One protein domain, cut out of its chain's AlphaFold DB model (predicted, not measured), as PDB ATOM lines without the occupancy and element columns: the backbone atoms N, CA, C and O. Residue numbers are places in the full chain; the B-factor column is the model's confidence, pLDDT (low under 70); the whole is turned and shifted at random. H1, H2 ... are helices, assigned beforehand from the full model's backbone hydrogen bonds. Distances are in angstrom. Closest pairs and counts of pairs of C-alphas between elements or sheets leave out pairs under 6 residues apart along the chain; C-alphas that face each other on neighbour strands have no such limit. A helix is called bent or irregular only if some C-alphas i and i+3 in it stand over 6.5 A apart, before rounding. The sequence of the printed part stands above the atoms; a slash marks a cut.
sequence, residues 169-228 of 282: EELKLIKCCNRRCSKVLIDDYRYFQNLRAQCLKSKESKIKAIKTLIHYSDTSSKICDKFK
ATOM      1  N   GLU A 169      -9.674  51.757   9.548       85.12
ATOM      2  CA  GLU A 169     -10.977  51.355   9.038       85.12
ATOM      3  C   GLU A 169     -10.848  50.170   8.077       85.12
ATOM      4  O   GLU A 169     -11.553  49.174   8.225       85.12
ATOM      5  N   GLU A 170      -9.878  50.221   7.164       83.69
ATOM      6  CA  GLU A 170      -9.591  49.121   6.242       83.69
ATOM      7  C   GLU A 170      -9.015  47.903   6.975       83.69
ATOM      8  O   GLU A 170      -9.362  46.764   6.655       83.69
ATOM      9  N   LEU A 171      -8.199  48.110   8.017       82.12
ATOM     10  CA  LEU A 171      -7.661  47.001   8.815       82.12
ATOM     11  C   LEU A 171      -8.750  46.188   9.532       82.12
ATOM     12  O   LEU A 171      -8.554  44.987   9.734       82.12
ATOM     13  N   LYS A 172      -9.897  46.791   9.880       80.88
ATOM     14  CA  LYS A 172     -11.043  46.070  10.473       80.88
ATOM     15  C   LYS A 172     -11.615  45.012   9.533       80.88
ATOM     16  O   LYS A 172     -12.127  43.993   9.993       80.88
ATOM     17  N   LEU A 173     -11.518  45.241   8.225       83.00
ATOM     18  CA  LEU A 173     -12.103  44.382   7.195       83.00
ATOM     19  C   LEU A 173     -11.187  43.205   6.825       83.00
ATOM     20  O   LEU A 173     -11.650  42.191   6.294       83.00
ATOM     21  N   ILE A 174      -9.890  43.299   7.136       82.38
ATOM     22  CA  ILE A 174      -8.912  42.256   6.821       82.38
ATOM     23  C   ILE A 174      -9.147  41.041   7.718       82.38
ATOM     24  O   ILE A 174      -8.989  41.103   8.936       82.38
ATOM     25  N   LYS A 175      -9.458  39.892   7.111       80.25
ATOM     26  CA  LYS A 175      -9.633  38.614   7.817       80.25
ATOM     27  C   LYS A 175      -8.271  38.046   8.231       80.25
ATOM     28  O   LYS A 175      -7.650  37.293   7.488       80.25
ATOM     29  N   CYS A 176      -7.813  38.382   9.434       80.06
ATOM     30  CA  CYS A 176      -6.574  37.850  10.006       80.06
ATOM     31  C   CYS A 176      -6.871  36.891  11.168       80.06
ATOM     32  O   CYS A 176      -7.693  37.203  12.030       80.06
ATOM     33  N   CYS A 177      -6.211  35.727  11.188       80.75
ATOM     34  CA  CYS A 177      -6.244  34.770  12.303       80.75
ATOM     35  C   CYS A 177      -7.688  34.421  12.740       80.75
ATOM     36  O   CYS A 177      -8.069  34.600  13.892       80.75
ATOM     37  N   ASN A 178      -8.518  33.983  11.777       83.44
ATOM     38  CA  ASN A 178      -9.956  33.704  11.950       83.44
ATOM     39  C   ASN A 178     -10.747  34.883  12.550       83.44
ATOM     40  O   ASN A 178     -11.603  34.694  13.407       83.44
ATOM     41  N   ARG A 179     -10.444  36.111  12.100       82.06
ATOM     42  CA  ARG A 179     -11.018  37.388  12.574       82.06
ATOM     43  C   ARG A 179     -10.669  37.760  14.021       82.06
ATOM     44  O   ARG A 179     -11.153  38.783  14.493       82.06
ATOM     45  N   ARG A 180      -9.810  37.007  14.720       81.12
ATOM     46  CA  ARG A 180      -9.415  37.328  16.105       81.12
ATOM     47  C   ARG A 180      -8.689  38.672  16.198       81.12
ATOM     48  O   ARG A 180      -9.044  39.487  17.037       81.12
ATOM     49  N   CYS A 181      -7.747  38.945  15.292       82.38
ATOM     50  CA  CYS A 181      -7.018  40.220  15.292       82.38
ATOM     51  C   CYS A 181      -7.919  41.404  14.929       82.38
ATOM     52  O   CYS A 181      -7.808  42.469  15.526       82.38
ATOM     53  N   SER A 182      -8.822  41.217  13.965       84.62
ATOM     54  CA  SER A 182      -9.791  42.244  13.571       84.62
ATOM     55  C   SER A 182     -10.758  42.533  14.716       84.62
ATOM     56  O   SER A 182     -11.066  43.689  14.961       84.62
ATOM     57  N   LYS A 183     -11.172  41.495  15.457       86.69
ATOM     58  CA  LYS A 183     -11.992  41.635  16.659       86.69
ATOM     59  C   LYS A 183     -11.272  42.451  17.735       86.69
ATOM     60  O   LYS A 183     -11.830  43.438  18.170       86.69
ATOM     61  N   VAL A 184     -10.015  42.140  18.061       87.38
ATOM     62  CA  VAL A 184      -9.214  42.946  19.009       87.38
ATOM     63  C   VAL A 184      -9.095  44.406  18.553       87.38
ATOM     64  O   VAL A 184      -9.229  45.325  19.350       87.38
ATOM     65  N   LEU A 185      -8.885  44.636  17.254       87.50
ATOM     66  CA  LEU A 185      -8.800  45.986  16.690       87.50
ATOM     67  C   LEU A 185     -10.137  46.743  16.743       87.50
ATOM     68  O   LEU A 185     -10.135  47.969  16.832       87.50
ATOM     69  N   ILE A 186     -11.264  46.033  16.663       88.31
ATOM     70  CA  ILE A 186     -12.610  46.597  16.810       88.31
ATOM     71  C   ILE A 186     -12.912  46.873  18.287       88.31
ATOM     72  O   ILE A 186     -13.317  47.990  18.601       88.31
ATOM     73  N   ASP A 187     -12.665  45.894  19.158       89.81
ATOM     74  CA  ASP A 187     -12.917  45.952  20.600       89.81
ATOM     75  C   ASP A 187     -12.133  47.119  21.235       89.81
ATOM     76  O   ASP A 187     -12.705  47.918  21.972       89.81
ATOM     77  N   ASP A 188     -10.864  47.304  20.847       89.62
ATOM     78  CA  ASP A 188      -9.971  48.348  21.372       89.62
ATOM     79  C   ASP A 188      -9.621  49.429  20.327       89.62
ATOM     80  O   ASP A 188      -8.489  49.920  20.237       89.62
ATOM     81  N   TYR A 189     -10.588  49.845  19.503       88.44
ATOM     82  CA  TYR A 189     -10.339  50.759  18.376       88.44
ATOM     83  C   TYR A 189      -9.619  52.061  18.759       88.44
ATOM     84  O   TYR A 189      -8.634  52.456  18.125       88.44
ATOM     85  N   ARG A 190     -10.088  52.722  19.826       91.38
ATOM     86  CA  ARG A 190      -9.538  54.003  20.295       91.38
ATOM     87  C   ARG A 190      -8.081  53.865  20.738       91.38
ATOM     88  O   ARG A 190      -7.273  54.760  20.489       91.38
ATOM     89  N   TYR A 191      -7.729  52.732  21.346       90.25
ATOM     90  CA  TYR A 191      -6.357  52.430  21.743       90.25
ATOM     91  C   TYR A 191      -5.431  52.373  20.519       90.25
ATOM     92  O   TYR A 191      -4.424  53.086  20.470       90.25
ATOM     93  N   PHE A 192      -5.805  51.621  19.478       88.88
ATOM     94  CA  PHE A 192      -5.000  51.516  18.254       88.88
ATOM     95  C   PHE A 192      -4.932  52.825  17.458       88.88
ATOM     96  O   PHE A 192      -3.891  53.134  16.869       88.88
ATOM     97  N   GLN A 193      -6.001  53.624  17.464       89.94
ATOM     98  CA  GLN A 193      -6.009  54.949  16.845       89.94
ATOM     99  C   GLN A 193      -5.012  55.896  17.533       89.94
ATOM    100  O   GLN A 193      -4.190  56.527  16.864       89.94
ATOM    101  N   ASN A 194      -5.011  55.927  18.869       89.50
ATOM    102  CA  ASN A 194      -4.057  56.712  19.653       89.50
ATOM    103  C   ASN A 194      -2.615  56.250  19.424       89.50
ATOM    104  O   ASN A 194      -1.716  57.075  19.251       89.50
ATOM    105  N   LEU A 195      -2.393  54.937  19.367       88.62
ATOM    106  CA  LEU A 195      -1.078  54.356  19.116       88.62
ATOM    107  C   LEU A 195      -0.531  54.762  17.734       88.62
ATOM    108  O   LEU A 195       0.639  55.128  17.599       88.62
ATOM    109  N   ARG A 196      -1.393  54.768  16.708       87.62
ATOM    110  CA  ARG A 196      -1.053  55.266  15.365       87.62
ATOM    111  C   ARG A 196      -0.720  56.750  15.372       87.62
ATOM    112  O   ARG A 196       0.294  57.134  14.792       87.62
ATOM    113  N   ALA A 197      -1.513  57.569  16.060       87.00
ATOM    114  CA  ALA A 197      -1.236  58.995  16.192       87.00
ATOM    115  C   ALA A 197       0.125  59.244  16.869       87.00
ATOM    116  O   ALA A 197       0.911  60.061  16.394       87.00
ATOM    117  N   GLN A 198       0.462  58.487  17.919       85.00
ATOM    118  CA  GLN A 198       1.771  58.567  18.581       85.00
ATOM    119  C   GLN A 198       2.933  58.197  17.649       85.00
ATOM    120  O   GLN A 198       3.978  58.848  17.685       85.00
ATOM    121  N   CYS A 199       2.750  57.206  16.771       84.88
ATOM    122  CA  CYS A 199       3.769  56.812  15.795       84.88
ATOM    123  C   CYS A 199       4.116  57.912  14.779       84.88
ATOM    124  O   CYS A 199       5.207  57.872  14.207       84.88
ATOM    125  N   LEU A 200       3.209  58.866  14.548       84.06
ATOM    126  CA  LEU A 200       3.393  59.962  13.593       84.06
ATOM    127  C   LEU A 200       4.045  61.208  14.212       84.06
ATOM    128  O   LEU A 200       4.596  62.016  13.470       84.06
ATOM    129  N   LYS A 201       4.025  61.361  15.545       84.50
ATOM    130  CA  LYS A 201       4.516  62.572  16.231       84.50
ATOM    131  C   LYS A 201       6.036  62.734  16.171       84.50
ATOM    132  O   LYS A 201       6.536  63.808  15.860       84.50
ATOM    133  N   SER A 202       6.784  61.687  16.515       88.50
ATOM    134  CA  SER A 202       8.251  61.721  16.541       88.50
ATOM    135  C   SER A 202       8.847  60.316  16.493       88.50
ATOM    136  O   SER A 202       8.167  59.321  16.762       88.50
ATOM    137  N   LYS A 203      10.146  60.212  16.186       82.44
ATOM    138  CA  LYS A 203      10.865  58.926  16.185       82.44
ATOM    139  C   LYS A 203      10.847  58.257  17.564       82.44
ATOM    140  O   LYS A 203      10.659  57.047  17.649       82.44
ATOM    141  N   GLU A 204      11.011  59.032  18.630       89.38
ATOM    142  CA  GLU A 204      10.970  58.530  20.007       89.38
ATOM    143  C   GLU A 204       9.574  58.039  20.391       89.38
ATOM    144  O   GLU A 204       9.434  56.934  20.914       89.38
ATOM    145  N   SER A 205       8.532  58.809  20.055       82.25
ATOM    146  CA  SER A 205       7.135  58.415  20.281       82.25
ATOM    147  C   SER A 205       6.780  57.139  19.523       82.25
ATOM    148  O   SER A 205       6.119  56.260  20.068       82.25
ATOM    149  N   LYS A 206       7.297  56.977  18.300       84.62
ATOM    150  CA  LYS A 206       7.165  55.738  17.528       84.62
ATOM    151  C   LYS A 206       7.803  54.544  18.238       84.62
ATOM    152  O   LYS A 206       7.192  53.484  18.294       84.62
ATOM    153  N   ILE A 207       9.010  54.700  18.785       83.94
ATOM    154  CA  ILE A 207       9.677  53.630  19.545       83.94
ATOM    155  C   ILE A 207       8.859  53.268  20.789       83.94
ATOM    156  O   ILE A 207       8.671  52.083  21.059       83.94
ATOM    157  N   LYS A 208       8.330  54.262  21.514       88.25
ATOM    158  CA  LYS A 208       7.455  54.034  22.675       88.25
ATOM    159  C   LYS A 208       6.187  53.273  22.280       88.25
ATOM    160  O   LYS A 208       5.921  52.227  22.855       88.25
ATOM    161  N   ALA A 209       5.488  53.716  21.237       86.25
ATOM    162  CA  ALA A 209       4.288  53.058  20.726       86.25
ATOM    163  C   ALA A 209       4.545  51.608  20.263       86.25
ATOM    164  O   ALA A 209       3.736  50.720  20.524       86.25
ATOM    165  N   ILE A 210       5.695  51.337  19.629       81.44
ATOM    166  CA  ILE A 210       6.118  49.966  19.297       81.44
ATOM    167  C   ILE A 210       6.255  49.121  20.572       81.44
ATOM    168  O   ILE A 210       5.706  48.023  20.627       81.44
ATOM    169  N   LYS A 211       6.951  49.628  21.600       86.69
ATOM    170  CA  LYS A 211       7.134  48.914  22.877       86.69
ATOM    171  C   LYS A 211       5.799  48.626  23.565       86.69
ATOM    172  O   LYS A 211       5.593  47.509  24.026       86.69
ATOM    173  N   THR A 212       4.884  49.595  23.576       87.06
ATOM    174  CA  THR A 212       3.536  49.421  24.132       87.06
ATOM    175  C   THR A 212       2.764  48.327  23.394       87.06
ATOM    176  O   THR A 212       2.115  47.509  24.039       87.06
ATOM    177  N   LEU A 213       2.871  48.247  22.060       84.19
ATOM    178  CA  LEU A 213       2.207  47.182  21.305       84.19
ATOM    179  C   LEU A 213       2.786  45.797  21.598       84.19
ATOM    180  O   LEU A 213       2.022  44.844  21.708       84.19
ATOM    181  N   ILE A 214       4.112  45.689  21.713       80.81
ATOM    182  CA  ILE A 214       4.774  44.423  22.051       80.81
ATOM    183  C   ILE A 214       4.290  43.953  23.425       80.81
ATOM    184  O   ILE A 214       3.769  42.846  23.532       80.81
ATOM    185  N   HIS A 215       4.324  44.835  24.427       83.94
ATOM    186  CA  HIS A 215       3.851  44.513  25.772       83.94
ATOM    187  C   HIS A 215       2.375  44.086  25.786       83.94
ATOM    188  O   HIS A 215       2.032  43.045  26.342       83.94
ATOM    189  N   TYR A 216       1.511  44.830  25.088       80.44
ATOM    190  CA  TYR A 216       0.100  44.472  24.933       80.44
ATOM    191  C   TYR A 216      -0.070  43.084  24.293       80.44
ATOM    192  O   TYR A 216      -0.887  42.287  24.747       80.44
ATOM    193  N   SER A 217       0.740  42.749  23.284       74.06
ATOM    194  CA  SER A 217       0.688  41.440  22.624       74.06
ATOM    195  C   SER A 217       1.201  40.282  23.481       74.06
ATOM    196  O   SER A 217       0.703  39.171  23.331       74.06
ATOM    197  N   ASP A 218       2.143  40.532  24.389       75.19
ATOM    198  CA  ASP A 218       2.657  39.509  25.307       75.19
ATOM    199  C   ASP A 218       1.653  39.217  26.432       75.19
ATOM    200  O   ASP A 218       1.520  38.080  26.876       75.19
ATOM    201  N   THR A 219       0.880  40.227  26.842       74.88
ATOM    202  CA  THR A 219      -0.204  40.066  27.829       74.88
ATOM    203  C   THR A 219      -1.503  39.507  27.233       74.88
ATOM    204  O   THR A 219      -2.299  38.896  27.944       74.88
ATOM    205  N   SER A 220      -1.734  39.684  25.927       68.69
ATOM    206  CA  SER A 220      -2.971  39.289  25.245       68.69
ATOM    207  C   SER A 220      -2.739  38.092  24.322       68.69
ATOM    208  O   SER A 220      -2.334  38.234  23.168       68.69
ATOM    209  N   SER A 221      -3.096  36.890  24.787       61.75
ATOM    210  CA  SER A 221      -2.996  35.618  24.039       61.75
ATOM    211  C   SER A 221      -3.836  35.547  22.749       61.75
ATOM    212  O   SER A 221      -3.854  34.529  22.054       61.75
ATOM    213  N   LYS A 222      -4.562  36.619  22.406       66.62
ATOM    214  CA  LYS A 222      -5.539  36.674  21.308       66.62
ATOM    215  C   LYS A 222      -4.969  37.227  19.997       66.62
ATOM    216  O   LYS A 222      -5.676  37.227  18.988       66.62
ATOM    217  N   ILE A 223      -3.718  37.685  19.992       68.31
ATOM    218  CA  ILE A 223      -3.103  38.396  18.865       68.31
ATOM    219  C   ILE A 223      -2.024  37.524  18.228       68.31
ATOM    220  O   ILE A 223      -1.114  37.058  18.903       68.31
ATOM    221  N   CYS A 224      -2.097  37.307  16.914       71.25
ATOM    222  CA  CYS A 224      -1.079  36.517  16.226       71.25
ATOM    223  C   CYS A 224       0.175  37.338  15.903       71.25
ATOM    224  O   CYS A 224       0.103  38.548  15.702       71.25
ATOM    225  N   ASP A 225       1.324  36.672  15.763       67.69
ATOM    226  CA  ASP A 225       2.619  37.333  15.525       67.69
ATOM    227  C   ASP A 225       2.661  38.171  14.239       67.69
ATOM    228  O   ASP A 225       3.453  39.099  14.122       67.69
ATOM    229  N   LYS A 226       1.749  37.920  13.289       65.50
ATOM    230  CA  LYS A 226       1.565  38.752  12.083       65.50
ATOM    231  C   LYS A 226       1.051  40.163  12.382       65.50
ATOM    232  O   LYS A 226       1.147  41.041  11.530       65.50
ATOM    233  N   PHE A 227       0.461  40.358  13.555       63.34
ATOM    234  CA  PHE A 227       0.019  41.650  14.064       63.34
ATOM    235  C   PHE A 227       1.130  42.351  14.862       63.34
ATOM    236  O   PHE A 227       1.081  43.567  15.042       63.34
ATOM    237  N   LYS A 228       2.157  41.607  15.304       59.28
ATOM    238  CA  LYS A 228       3.331  42.180  15.963       59.28
ATOM    239  C   LYS A 228       4.201  42.888  14.915       59.28
ATOM    240  O   LYS A 228       4.405  42.369  13.814       59.28
TER     241      LYS A 228
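What this domain is: This is residues 169 to 228 of the 282 residues of an uncharacterized protein of Thelohanellus kitauei (UniProt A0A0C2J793). Two longer helices, H3 and H4, make a V-shaped hairpin joined at one end, and two short helices, H1 and H2, make a small corner piece beside the starting end of H3. H2 turns sharply into H3, and the stretch after H4, residues 220 to 228, folds back towards the space between H2 and H4. The printed part has 60 residues, with four named helices in the order H1, H2, H3, H4 and no named strand; the class is all helix. The whole is compact, with a radius of gyration of the C-alphas of 11.6 A, and the C-alphas span 33 by 24 by 17 A.

How they stand to each other: H1, residues 169 to 173, touches H2, residues 180 to 187; their closest C-alphas, those of Lys 172 and Ser 182, are 5.1 A apart. H2 and H3, residues 189 to 201, are close but not clearly touching, with the C-alphas of Leu 185 and Phe 192 closest at 6.9 A. Their lines are about perpendicular, at 89 degrees. H3 touches H4, residues 203 to 219, and the two form a helical hairpin. They run opposite ways at a shallow tilt of 29 degrees. H3 touches H4 with residues 195 to 200 alone, and H4 touches H3 with residues 205 to 209 alone; their closest C-alphas, those of Cys 199 and Lys 206, are 4.0 A apart. H1 is apart from H3 and from H4, and H2 is apart from H4. In H2, H3 and H4 every O i to N i+4 pair is within hydrogen-bond range; in H1 it is 0 of 1, beside 2 of 2 O i to N i+3 pairs.

Where its parts are: H1 begins at C-alpha 169, at (-10.977, 51.355, 9.038), and measures 7.3 A from first to last C-alpha. H2 measures 10.3 A. H3 measures 19.1 A, from C-alpha 189 at (-10.339, 50.759, 18.376) to C-alpha 201. H4, the longest helix with 17 residues, measures 24.8 A and ends at C-alpha 219, at (-0.204, 40.066, 27.829). No helix is bent or irregular.

The domain as a whole: The two C-alphas farthest apart, those of Asn 178 and Ser 202, are 33.7 A from each other, and the first and last printed C-alphas, of Glu 169 and Lys 228, are 18.4 A apart. The printed part has no cut. The link from H1 to H2, 6 residues, is short; the links from H2 to H3 and from H3 to H4, 1 residue each, are tight. The mean pLDDT of the printed part is 81.8, and the model's confidence is low, under 70, at residues 220 to 223 and 225 to 228.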